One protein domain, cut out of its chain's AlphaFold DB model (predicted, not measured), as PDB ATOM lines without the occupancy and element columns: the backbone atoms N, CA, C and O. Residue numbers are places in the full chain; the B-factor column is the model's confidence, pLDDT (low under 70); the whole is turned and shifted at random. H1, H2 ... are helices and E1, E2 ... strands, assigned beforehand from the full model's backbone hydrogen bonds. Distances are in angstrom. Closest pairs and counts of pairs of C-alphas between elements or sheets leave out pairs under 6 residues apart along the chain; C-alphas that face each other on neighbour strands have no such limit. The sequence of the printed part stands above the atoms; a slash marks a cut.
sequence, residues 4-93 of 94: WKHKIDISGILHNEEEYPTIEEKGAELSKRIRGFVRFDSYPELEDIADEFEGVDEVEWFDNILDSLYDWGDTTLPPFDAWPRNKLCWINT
ATOM      1  N   TRP A   4     110.173 137.901 205.550       64.69
ATOM      2  CA  TRP A   4     110.081 138.118 204.118       64.69
ATOM      3  C   TRP A   4     111.463 138.460 203.585       64.69
ATOM      4  O   TRP A   4     112.172 139.277 204.176       64.69
ATOM      5  N   LYS A   5     111.863 137.826 202.482       71.81
ATOM      6  CA  LYS A   5     113.174 138.086 201.868       71.81
ATOM      7  C   LYS A   5     113.220 139.463 201.202       71.81
ATOM      8  O   LYS A   5     114.264 140.112 201.192       71.81
ATOM      9  N   HIS A   6     112.087 139.895 200.662       82.12
ATOM     10  CA  HIS A   6     111.937 141.153 199.949       82.12
ATOM     11  C   HIS A   6     110.681 141.910 200.399       82.12
ATOM     12  O   HIS A   6     109.818 141.344 201.073       82.12
ATOM     13  N   LYS A   7     110.592 143.193 200.036       86.25
ATOM     14  CA  LYS A   7     109.415 144.041 200.257       86.25
ATOM     15  C   LYS A   7     109.131 144.846 198.989       86.25
ATOM     16  O   LYS A   7     110.052 145.468 198.462       86.25
ATOM     17  N   ILE A   8     107.875 144.870 198.556       88.06
ATOM     18  CA  ILE A   8     107.344 145.812 197.563       88.06
ATOM     19  C   ILE A   8     106.287 146.655 198.273       88.06
ATOM     20  O   ILE A   8     105.459 146.125 199.009       88.06
ATOM     21  N   ASP A   9     106.348 147.971 198.097       87.31
ATOM     22  CA  ASP A   9     105.410 148.911 198.710       87.31
ATOM     23  C   ASP A   9     104.482 149.492 197.643       87.31
ATOM     24  O   ASP A   9     104.972 150.130 196.706       87.31
ATOM     25  N   ILE A  10     103.176 149.252 197.775       89.38
ATOM     26  CA  ILE A  10     102.130 149.691 196.838       89.38
ATOM     27  C   ILE A  10     100.986 150.453 197.527       89.38
ATOM     28  O   ILE A  10     100.021 150.834 196.865       89.38
ATOM     29  N   SER A  11     101.085 150.717 198.834       87.69
ATOM     30  CA  SER A  11     100.024 151.370 199.620       87.69
ATOM     31  C   SER A  11      99.608 152.731 199.055       87.69
ATOM     32  O   SER A  11      98.421 153.023 198.916       87.69
ATOM     33  N   GLY A  12     100.590 153.530 198.637       84.56
ATOM     34  CA  GLY A  12     100.363 154.842 198.032       84.56
ATOM     35  C   GLY A  12      99.715 154.813 196.644       84.56
ATOM     36  O   GLY A  12      99.295 155.863 196.185       84.56
ATOM     37  N   ILE A  13      99.628 153.653 195.983       88.56
ATOM     38  CA  ILE A  13      99.027 153.531 194.644       88.56
ATOM     39  C   ILE A  13      97.561 153.103 194.766       88.56
ATOM     40  O   ILE A  13      96.678 153.683 194.141       88.56
ATOM     41  N   LEU A  14      97.277 152.122 195.629       86.69
ATOM     42  CA  LEU A  14      95.920 151.591 195.787       86.69
ATOM     43  C   LEU A  14      94.960 152.604 196.427       86.69
ATOM     44  O   LEU A  14      93.792 152.672 196.035       86.69
ATOM     45  N   HIS A  15      95.457 153.399 197.380       85.31
ATOM     46  CA  HIS A  15      94.640 154.273 198.229       85.31
ATOM     47  C   HIS A  15      94.668 155.760 197.848       85.31
ATOM     48  O   HIS A  15      94.006 156.561 198.506       85.31
ATOM     49  N   ASN A  16      95.415 156.145 196.809       85.88
ATOM     50  CA  ASN A  16      95.538 157.539 196.384       85.88
ATOM     51  C   ASN A  16      94.714 157.815 195.119       85.88
ATOM     52  O   ASN A  16      95.248 157.891 194.016       85.88
ATOM     53  N   GLU A  17      93.398 157.953 195.288       84.62
ATOM     54  CA  GLU A  17      92.472 158.241 194.180       84.62
ATOM     55  C   GLU A  17      92.645 159.651 193.588       84.62
ATOM     56  O   GLU A  17      92.198 159.898 192.473       84.62
ATOM     57  N   GLU A  18      93.293 160.575 194.309       86.75
ATOM     58  CA  GLU A  18      93.599 161.911 193.782       86.75
ATOM     59  C   GLU A  18      94.736 161.873 192.751       86.75
ATOM     60  O   GLU A  18      94.712 162.630 191.782       86.75
ATOM     61  N   GLU A  19      95.728 161.007 192.965       85.69
ATOM     62  CA  GLU A  19      96.893 160.862 192.085       85.69
ATOM     63  C   GLU A  19      96.672 159.813 190.987       85.69
ATOM     64  O   GLU A  19      97.165 159.994 189.877       85.69
ATOM     65  N   TYR A  20      95.904 158.757 191.282       88.50
ATOM     66  CA  TYR A  20      95.607 157.653 190.364       88.50
ATOM     67  C   TYR A  20      94.090 157.382 190.313       88.50
ATOM     68  O   TYR A  20      93.606 156.427 190.937       88.50
ATOM     69  N   PRO A  21      93.307 158.242 189.634       86.69
ATOM     70  CA  PRO A  21      91.853 158.118 189.576       86.69
ATOM     71  C   PRO A  21      91.347 156.923 188.758       86.69
ATOM     72  O   PRO A  21      90.228 156.474 189.017       86.69
ATOM     73  N   THR A  22      92.114 156.397 187.795       92.19
ATOM     74  CA  THR A  22      91.673 155.253 186.973       92.19
ATOM     75  C   THR A  22      92.445 153.959 187.249       92.19
ATOM     76  O   THR A  22      93.530 153.962 187.834       92.19
ATOM     77  N   ILE A  23      91.866 152.822 186.846       92.19
ATOM     78  CA  ILE A  23      92.500 151.503 186.983       92.19
ATOM     79  C   ILE A  23      93.726 151.391 186.081       92.19
ATOM     80  O   ILE A  23      94.743 150.866 186.523       92.19
ATOM     81  N   GLU A  24      93.664 151.954 184.879       94.00
ATOM     82  CA  GLU A  24      94.784 152.016 183.941       94.00
ATOM     83  C   GLU A  24      95.967 152.784 184.552       94.00
ATOM     84  O   GLU A  24      97.112 152.348 184.462       94.00
ATOM     85  N   GLU A  25      95.707 153.910 185.227       93.44
ATOM     86  CA  GLU A  25      96.753 154.702 185.885       93.44
ATOM     87  C   GLU A  25      97.356 153.972 187.092       93.44
ATOM     88  O   GLU A  25      98.581 153.962 187.259       93.44
ATOM     89  N   LYS A  26      96.517 153.313 187.908       93.81
ATOM     90  CA  LYS A  26      96.987 152.461 189.013       93.81
ATOM     91  C   LYS A  26      97.816 151.288 188.491       93.81
ATOM     92  O   LYS A  26      98.878 151.007 189.043       93.81
ATOM     93  N   GLY A  27      97.351 150.626 187.434       93.56
ATOM     94  CA  GLY A  27      98.030 149.514 186.777       93.56
ATOM     95  C   GLY A  27      99.386 149.925 186.211       93.56
ATOM     96  O   GLY A  27     100.404 149.317 186.540       93.56
ATOM     97  N   ALA A  28      99.447 151.034 185.474       95.00
ATOM     98  CA  ALA A  28     100.698 151.550 184.926       95.00
ATOM     99  C   ALA A  28     101.737 151.878 186.018       95.00
ATOM    100  O   ALA A  28     102.911 151.508 185.896       95.00
ATOM    101  N   GLU A  29     101.335 152.536 187.113       94.94
ATOM    102  CA  GLU A  29     102.266 152.836 188.211       94.94
ATOM    103  C   GLU A  29     102.652 151.575 189.006       94.94
ATOM    104  O   GLU A  29     103.809 151.449 189.424       94.94
ATOM    105  N   LEU A  30     101.746 150.602 189.166       93.75
ATOM    106  CA  LEU A  30     102.066 149.293 189.749       93.75
ATOM    107  C   LEU A  30     103.079 148.528 188.899       93.75
ATOM    108  O   LEU A  30     104.092 148.082 189.438       93.75
ATOM    109  N   SER A  31     102.871 148.445 187.584       94.56
ATOM    110  CA  SER A  31     103.816 147.833 186.646       94.56
ATOM    111  C   SER A  31     105.202 148.460 186.791       94.56
ATOM    112  O   SER A  31     106.196 147.775 187.043       94.56
ATOM    113  N   LYS A  32     105.277 149.793 186.772       93.81
ATOM    114  CA  LYS A  32     106.528 150.534 186.968       93.81
ATOM    115  C   LYS A  32     107.175 150.258 188.328       93.81
ATOM    116  O   LYS A  32     108.399 150.111 188.409       93.81
ATOM    117  N   ARG A  33     106.386 150.169 189.405       92.25
ATOM    118  CA  ARG A  33     106.877 149.831 190.751       92.25
ATOM    119  C   ARG A  33     107.454 148.420 190.800       92.25
ATOM    120  O   ARG A  33     108.511 148.226 191.403       92.25
ATOM    121  N   ILE A  34     106.775 147.466 190.171       91.56
ATOM    122  CA  ILE A  34     107.175 146.063 190.104       91.56
ATOM    123  C   ILE A  34     108.445 145.909 189.259       91.56
ATOM    124  O   ILE A  34     109.405 145.303 189.724       91.56
ATOM    125  N   ARG A  35     108.524 146.541 188.083       91.81
ATOM    126  CA  ARG A  35     109.743 146.564 187.247       91.81
ATOM    127  C   ARG A  35     110.938 147.209 187.960       91.81
ATOM    128  O   ARG A  35     112.086 146.854 187.714       91.81
ATOM    129  N   GLY A  36     110.684 148.139 188.884       87.81
ATOM    130  CA  GLY A  36     111.702 148.736 189.756       87.81
ATOM    131  C   GLY A  36     112.218 147.814 190.871       87.81
ATOM    132  O   GLY A  36     113.113 148.205 191.628       87.81
ATOM    133  N   PHE A  37     111.662 146.609 191.010       86.56
ATOM    134  CA  PHE A  37     112.044 145.654 192.038       86.56
ATOM    135  C   PHE A  37     113.468 145.116 191.844       86.56
ATOM    136  O   PHE A  37     113.923 144.784 190.749       86.56
ATOM    137  N   VAL A  38     114.195 144.967 192.952       78.44
ATOM    138  CA  VAL A  38     115.558 144.428 192.928       78.44
ATOM    139  C   VAL A  38     115.528 142.957 192.512       78.44
ATOM    140  O   VAL A  38     114.970 142.126 193.224       78.44
ATOM    141  N   ARG A  39     116.236 142.631 191.421       78.94
ATOM    142  CA  ARG A  39     116.234 141.313 190.752       78.94
ATOM    143  C   ARG A  39     114.918 140.972 190.048       78.94
ATOM    144  O   ARG A  39     114.604 139.791 189.944       78.94
ATOM    145  N   PHE A  40     114.187 141.970 189.557       78.69
ATOM    146  CA  PHE A  40     113.029 141.769 188.683       78.69
ATOM    147  C   PHE A  40     113.309 140.738 187.570       78.69
ATOM    148  O   PHE A  40     112.652 139.707 187.541       78.69
ATOM    149  N   ASP A  41     114.405 140.899 186.814       80.00
ATOM    150  CA  ASP A  41     114.821 139.978 185.732       80.00
ATOM    151  C   ASP A  41     115.088 138.521 186.176       80.00
ATOM    152  O   ASP A  41     115.366 137.645 185.362       80.00
ATOM    153  N   SER A  42     115.111 138.249 187.486       84.12
ATOM    154  CA  SER A  42     115.291 136.898 188.034       84.12
ATOM    155  C   SER A  42     113.972 136.175 188.316       84.12
ATOM    156  O   SER A  42     114.025 135.025 188.753       84.12
ATOM    157  N   TYR A  43     112.826 136.832 188.115       85.31
ATOM    158  CA  TYR A  43     111.493 136.305 188.407       85.31
ATOM    159  C   TYR A  43     110.566 136.522 187.196       85.31
ATOM    160  O   TYR A  43     109.883 137.542 187.148       85.31
ATOM    161  N   PRO A  44     110.532 135.587 186.226       89.06
ATOM    162  CA  PRO A  44     109.677 135.691 185.037       89.06
ATOM    163  C   PRO A  44     108.196 135.899 185.372       89.06
ATOM    164  O   PRO A  44     107.520 136.686 184.730       89.06
ATOM    165  N   GLU A  45     107.707 135.273 186.443       90.12
ATOM    166  CA  GLU A  45     106.318 135.425 186.884       90.12
ATOM    167  C   GLU A  45     106.008 136.862 187.327       90.12
ATOM    168  O   GLU A  45     104.888 137.338 187.190       90.12
ATOM    169  N   LEU A  46     107.008 137.573 187.860       90.25
ATOM    170  CA  LEU A  46     106.863 138.974 188.242       90.25
ATOM    171  C   LEU A  46     106.866 139.895 187.011       90.25
ATOM    172  O   LEU A  46     106.256 140.962 187.054       90.25
ATOM    173  N   GLU A  47     107.552 139.487 185.941       92.31
ATOM    174  CA  GLU A  47     107.523 140.168 184.646       92.31
ATOM    175  C   GLU A  47     106.149 140.051 183.993       92.31
ATOM    176  O   GLU A  47     105.567 141.082 183.664       92.31
ATOM    177  N   ASP A  48     105.585 138.841 183.953       94.19
ATOM    178  CA  ASP A  48     104.229 138.599 183.453       94.19
ATOM    179  C   ASP A  48     103.190 139.447 184.217       94.19
ATOM    180  O   ASP A  48     102.386 140.151 183.610       94.19
ATOM    181  N   ILE A  49     103.261 139.480 185.554       95.06
ATOM    182  CA  ILE A  49     102.362 140.300 186.391       95.06
ATOM    183  C   ILE A  49     102.515 141.801 186.087       95.06
ATOM    184  O   ILE A  49     101.532 142.544 186.075       95.06
ATOM    185  N   ALA A  50     103.742 142.282 185.861       94.38
ATOM    186  CA  ALA A  50     103.971 143.685 185.523       94.38
ATOM    187  C   ALA A  50     103.412 144.045 184.140       94.38
ATOM    188  O   ALA A  50     102.883 145.147 183.973       94.38
ATOM    189  N   ASP A  51     103.522 143.140 183.169       95.38
ATOM    190  CA  ASP A  51     102.953 143.309 181.833       95.38
ATOM    191  C   ASP A  51     101.414 143.309 181.885       95.38
ATOM    192  O   ASP A  51     100.774 144.156 181.258       95.38
ATOM    193  N   GLU A  52     100.807 142.432 182.694       95.75
ATOM    194  CA  GLU A  52      99.353 142.402 182.905       95.75
ATOM    195  C   GLU A  52      98.831 143.701 183.539       95.75
ATOM    196  O   GLU A  52      97.838 144.259 183.071       95.75
ATOM    197  N   PHE A  53      99.527 144.240 184.547       95.25
ATOM    198  CA  PHE A  53      99.180 145.539 185.135       95.25
ATOM    199  C   PHE A  53      99.305 146.706 184.148       95.25
ATOM    200  O   PHE A  53      98.568 147.679 184.267       95.25
ATOM    201  N   GLU A  54     100.231 146.652 183.191       94.81
ATOM    202  CA  GLU A  54     100.381 147.707 182.179       94.81
ATOM    203  C   GLU A  54      99.222 147.709 181.168       94.81
ATOM    204  O   GLU A  54      98.860 148.764 180.646       94.81
ATOM    205  N   GLY A  55      98.630 146.539 180.907       91.56
ATOM    206  CA  GLY A  55      97.529 146.353 179.959       91.56
ATOM    207  C   GLY A  55      96.124 146.344 180.564       91.56
ATOM    208  O   GLY A  55      95.174 146.070 179.834       91.56
ATOM    209  N   VAL A  56      95.975 146.595 181.866       94.38
ATOM    210  CA  VAL A  56      94.687 146.488 182.565       94.38
ATOM    211  C   VAL A  56      93.754 147.660 182.247       94.38
ATOM    212  O   VAL A  56      94.148 148.818 182.350       94.38
ATOM    213  N   ASP A  57      92.503 147.356 181.911       92.06
ATOM    214  CA  ASP A  57      91.431 148.321 181.615       92.06
ATOM    215  C   ASP A  57      90.135 148.058 182.411       92.06
ATOM    216  O   ASP A  57      89.218 148.881 182.425       92.06
ATOM    217  N   GLU A  58      90.062 146.939 183.136       91.38
ATOM    218  CA  GLU A  58      88.892 146.531 183.914       91.38
ATOM    219  C   GLU A  58      89.238 146.276 185.390       91.38
ATOM    220  O   GLU A  58      90.261 145.677 185.721       91.38
ATOM    221  N   VAL A  59      88.344 146.689 186.301       88.69
ATOM    222  CA  VAL A  59      88.513 146.508 187.760       88.69
ATOM    223  C   VAL A  59      88.628 145.027 188.138       88.69
ATOM    224  O   VAL A  59      89.463 144.666 188.957       88.69
ATOM    225  N   GLU A  60      87.813 144.159 187.534       91.06
ATOM    226  CA  GLU A  60      87.843 142.719 187.827       91.06
ATOM    227  C   GLU A  60      89.188 142.097 187.431       91.06
ATOM    228  O   GLU A  60      89.738 141.275 188.160       91.06
ATOM    229  N   TRP A  61      89.755 142.518 186.297       92.00
ATOM    230  CA  TRP A  61      91.087 142.086 185.885       92.00
ATOM    231  C   TRP A  61      92.162 142.635 186.812       92.00
ATOM    232  O   TRP A  61      93.038 141.881 187.218       92.00
ATOM    233  N   PHE A  62      92.054 143.897 187.224       92.81
ATOM    234  CA  PHE A  62      92.972 144.489 188.193       92.81
ATOM    235  C   PHE A  62      93.047 143.692 189.500       92.81
ATOM    236  O   PHE A  62      94.146 143.395 189.969       92.81
ATOM    237  N   ASP A  63      91.898 143.308 190.059       93.00
ATOM    238  CA  ASP A  63      91.844 142.519 191.293       93.00
ATOM    239  C   ASP A  63      92.467 141.122 191.102       93.00
ATOM    240  O   ASP A  63      93.232 140.670 191.953       93.00
ATOM    241  N   ASN A  64      92.239 140.471 189.954       94.69
ATOM    242  CA  ASN A  64      92.856 139.174 189.632       94.69
ATOM    243  C   ASN A  64      94.390 139.256 189.502       94.69
ATOM    244  O   ASN A  64      95.115 138.360 189.954       94.69
ATOM    245  N   ILE A  65      94.903 140.328 188.893       94.75
ATOM    246  CA  ILE A  65      96.350 140.555 188.767       94.75
ATOM    247  C   ILE A  65      96.948 140.844 190.154       94.75
ATOM    248  O   ILE A  65      98.025 140.352 190.500       94.75
ATOM    249  N   LEU A  66      96.228 141.596 190.993       93.81
ATOM    250  CA  LEU A  66      96.635 141.880 192.367       93.81
ATOM    251  C   LEU A  66      96.709 140.607 193.223       93.81
ATOM    252  O   LEU A  66      97.683 140.431 193.960       93.81
ATOM    253  N   ASP A  67      95.745 139.698 193.090       94.19
ATOM    254  CA  ASP A  67      95.788 138.378 193.728       94.19
ATOM    255  C   ASP A  67      97.010 137.569 193.266       94.19
ATOM    256  O   ASP A  67      97.732 137.008 194.094       94.19
ATOM    257  N   SER A  68      97.331 137.606 191.968       94.38
ATOM    258  CA  SER A  68      98.527 136.954 191.414       94.38
ATOM    259  C   SER A  68      99.829 137.514 192.009       94.38
ATOM    260  O   SER A  68     100.753 136.759 192.331       94.38
ATOM    261  N   LEU A  69      99.895 138.831 192.242       93.12
ATOM    262  CA  LEU A  69     101.019 139.474 192.932       93.12
ATOM    263  C   LEU A  69     101.156 139.007 194.390       93.12
ATOM    264  O   LEU A  69     102.280 138.799 194.870       93.12
ATOM    265  N   TYR A  70     100.042 138.834 195.106       91.56
ATOM    266  CA  TYR A  70     100.067 138.306 196.470       91.56
ATOM    267  C   TYR A  70     100.497 136.843 196.514       91.56
ATOM    268  O   TYR A  70     101.343 136.503 197.344       91.56
ATOM    269  N   ASP A  71      99.981 136.007 195.614       92.00
ATOM    270  CA  ASP A  71     100.364 134.598 195.499       92.00
ATOM    271  C   ASP A  71     101.860 134.454 195.197       92.00
ATOM    272  O   ASP A  71     102.567 133.674 195.850       92.00
ATOM    273  N   TRP A  72     102.385 135.279 194.283       91.06
ATOM    274  CA  TRP A  72     103.821 135.356 194.026       91.06
ATOM    275  C   TRP A  72     104.600 135.736 195.293       91.06
ATOM    276  O   TRP A  72     105.561 135.050 195.660       91.06
ATOM    277  N   GLY A  73     104.172 136.777 196.015       87.38
ATOM    278  CA  GLY A  73     104.807 137.198 197.269       87.38
ATOM    279  C   GLY A  73     104.791 136.110 198.350       87.38
ATOM    280  O   GLY A  73     105.781 135.918 199.070       87.38
ATOM    281  N   ASP A  74     103.703 135.344 198.409       86.50
ATOM    282  CA  ASP A  74     103.479 134.232 199.330       86.50
ATOM    283  C   ASP A  74     104.230 132.948 198.964       86.50
ATOM    284  O   ASP A  74     104.280 132.017 199.785       86.50
ATOM    285  N   THR A  75     104.891 132.913 197.802       85.62
ATOM    286  CA  THR A  75     105.730 131.793 197.367       85.62
ATOM    287  C   THR A  75     106.685 131.383 198.482       85.62
ATOM    288  O   THR A  75     107.504 132.163 198.984       85.62
ATOM    289  N   THR A  76     106.567 130.122 198.897       78.06
ATOM    290  CA  THR A  76     107.378 129.576 199.981       78.06
ATOM    291  C   THR A  76     108.783 129.301 199.469       78.06
ATOM    292  O   THR A  76     108.986 128.499 198.559       78.06
ATOM    293  N   LEU A  77     109.772 129.941 200.081       72.75
ATOM    294  CA  LEU A  77     111.172 129.671 199.807       72.75
ATOM    295  C   LEU A  77     111.654 128.464 200.619       72.75
ATOM    296  O   LEU A  77     111.196 128.269 201.752       72.75
ATOM    297  N   PRO A  78     112.617 127.684 200.089       69.31
ATOM    298  CA  PRO A  78     113.300 126.674 200.876       69.31
ATOM    299  C   PRO A  78     113.785 127.290 202.196       69.31
ATOM    300  O   PRO A  78     114.285 128.424 202.194       69.31
ATOM    301  N   PRO A  79     113.629 126.584 203.327       63.38
ATOM    302  CA  PRO A  79     114.092 127.091 204.604       63.38
ATOM    303  C   PRO A  79     115.598 127.350 204.514       63.38
ATOM    304  O   PRO A  79     116.391 126.463 204.202       63.38
ATOM    305  N   PHE A  80     115.986 128.603 204.744       57.94
ATOM    306  CA  PHE A  80     117.370 128.936 205.027       57.94
ATOM    307  C   PHE A  80     117.560 128.637 206.512       57.94
ATOM    308  O   PHE A  80     117.050 129.383 207.347       57.94
ATOM    309  N   ASP A  81     118.234 127.524 206.820       61.06
ATOM    310  CA  ASP A  81     118.454 127.022 208.186       61.06
ATOM    311  C   ASP A  81     117.177 126.481 208.889       61.06
ATOM    312  O   ASP A  81     116.165 126.208 208.244       61.06
ATOM    313  N   ALA A  82     117.209 126.279 210.213       52.56
ATOM    314  CA  ALA A  82     116.125 125.715 211.040       52.56
ATOM    315  C   ALA A  82     114.875 126.617 211.218       52.56
ATOM    316  O   ALA A  82     114.177 126.523 212.233       52.56
ATOM    317  N   TRP A  83     114.598 127.537 210.288       55.31
ATOM    318  CA  TRP A  83     113.567 128.567 210.453       55.31
ATOM    319  C   TRP A  83     112.261 128.233 209.718       55.31
ATOM    320  O   TRP A  83     112.302 127.754 208.586       55.31
ATOM    321  N   PRO A  84     111.076 128.469 210.322       55.44
ATOM    322  CA  PRO A  84     109.909 127.665 209.973       55.44
ATOM    323  C   PRO A  84     109.236 128.017 208.646       55.44
ATOM    324  O   PRO A  84     108.634 127.118 208.074       55.44
ATOM    325  N   ARG A  85     109.263 129.269 208.161       56.81
ATOM    326  CA  ARG A  85     108.591 129.691 206.907       56.81
ATOM    327  C   ARG A  85     109.203 130.995 206.380       56.81
ATOM    328  O   ARG A  85     109.011 132.038 207.003       56.81
ATOM    329  N   ASN A  86     109.900 130.935 205.246       70.06
ATOM    330  CA  ASN A  86     110.417 132.104 204.528       70.06
ATOM    331  C   ASN A  86     109.497 132.364 203.331       70.06
ATOM    332  O   ASN A  86     109.452 131.543 202.418       70.06
ATOM    333  N   LYS A  87     108.743 133.463 203.338       75.12
ATOM    334  CA  LYS A  87     107.967 133.882 202.162       75.12
ATOM    335  C   LYS A  87     108.832 134.769 201.263       75.12
ATOM    336  O   LYS A  87     109.758 135.431 201.753       75.12
ATOM    337  N   LEU A  88     108.565 134.756 199.960       82.00
ATOM    338  CA  LEU A  88     109.397 135.431 198.967       82.00
ATOM    339  C   LEU A  88     109.399 136.951 199.152       82.00
ATOM    340  O   LEU A  88     110.471 137.545 199.313       82.00
ATOM    341  N   CYS A  89     108.227 137.581 199.162       84.94
ATOM    342  CA  CYS A  89     108.128 139.035 199.161       84.94
ATOM    343  C   CYS A  89     106.904 139.538 199.917       84.94
ATOM    344  O   CYS A  89     105.785 139.110 199.662       84.94
ATOM    345  N   TRP A  90     107.114 140.486 200.827       86.44
ATOM    346  CA  TRP A  90     106.020 141.193 201.472       86.44
ATOM    347  C   TRP A  90     105.476 142.265 200.533       86.44
ATOM    348  O   TRP A  90     106.193 143.213 200.204       86.44
ATOM    349  N   ILE A  91     104.211 142.144 200.148       87.88
ATOM    350  CA  ILE A  91     103.475 143.197 199.449       87.88
ATOM    351  C   ILE A  91     102.818 144.092 200.506       87.88
ATOM    352  O   ILE A  91     101.938 143.649 201.246       87.88
ATOM    353  N   ASN A  92     103.304 145.327 200.646       85.56
ATOM    354  CA  ASN A  92     102.748 146.299 201.584       85.56
ATOM    355  C   ASN A  92     101.686 147.157 200.907       85.56
ATOM    356  O   ASN A  92     101.990 147.900 199.977       85.56
ATOM    357  N   THR A  93     100.466 147.089 201.426       81.62
ATOM    358  CA  THR A  93      99.313 147.857 200.946       81.62
ATOM    359  C   THR A  93      98.783 148.848 201.970       81.62
ATOM    360  O   THR A  93      97.908 149.633 201.637       81.62
TER     361      THR A  93
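Overview. This is residues 4 to 93 of the 94 residues of an uncharacterized protein of marine sediment metagenome (UniProt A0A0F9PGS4). Three helices, H2, H3 and H4, make an up-and-down bundle, their centres set in a triangle, and a ribbon of two parallel strands, E1 and E2, covers the side away from H3, with E2 packed on the last part of H4. The loop of residues 78 to 85 reaches out at one end and adds to the length, while the short helix H1 follows E1 toward the other end. The printed part has 90 residues, with four named helices and two named strands in the order E1, H1, H2, H3, H4, E2, and its class is mixed, helices and strands. It is compact, with a radius of gyration of the C-alphas of 13.7 A, and only just elongated, with spans of 46 by 23 by 22 A.

Along the chain. Find C-alpha 4 at (110.081, 138.118, 204.118); from there E1 runs through residues 4 to 9, 12.9 A. Next come H1, residues 11 to 14, and H2, residues 23 to 35, 17.9 A long. H3, residues 44 to 54, measures 15.5 A. Look for C-alpha 59 at (88.513, 146.508, 187.760), where H4 begins; it runs 22.6 A to residue 74. E2, residues 86 to 92, covers 16.4 A and ends with C-alpha 92 at (102.748, 146.299, 201.584).

Arrangement. Start at the bundle, where each helix runs against the one before it. H2 and H3 touch as a helical hairpin at a shallow tilt of 29 degrees, opposite ways; their closest C-alphas, of Ser 31 and Ala 50, are 4.3 A apart. H3 and H4 form another, at 23 degrees, with C-alphas of Ile 49 and Ile 65 closest at 6.5 A. H2 and H4 only just touch, with 3 pairs of C-alphas within 8 A, by residues 23 to 27 and 59 to 62 alone. H1 touches H2, with Ile 13 and Lys 26 closest, their C-alphas 6.1 A apart. From H4 look to E2: the closest C-alphas, of Gly 73 and Cys 89, are 4.2 A apart. E1 and E2 are parallel at 14 degrees; N 90 and O 6, and N 92 and O 8, are each 2.8 A apart, within hydrogen-bond range. These strands with the four helices between form a strand-helix-strand unit. H3 is apart from E1 and E2. In H2, H3 and H4 every O i to N i+4 pair is within hydrogen-bond range; H1 is too short for one.

Size, cuts and confidence. The farthest C-alphas, of Glu 18 and Ala 82, are 46.0 A apart. The printed part has no cut. The link from H4 to E2, 11 residues, is long; in it residues 76 to 77 pair antiparallel with residues 86 to 87 of E2. Mean pLDDT of the printed part is 85.7; residue 4 and residues 78 to 85 are under 70.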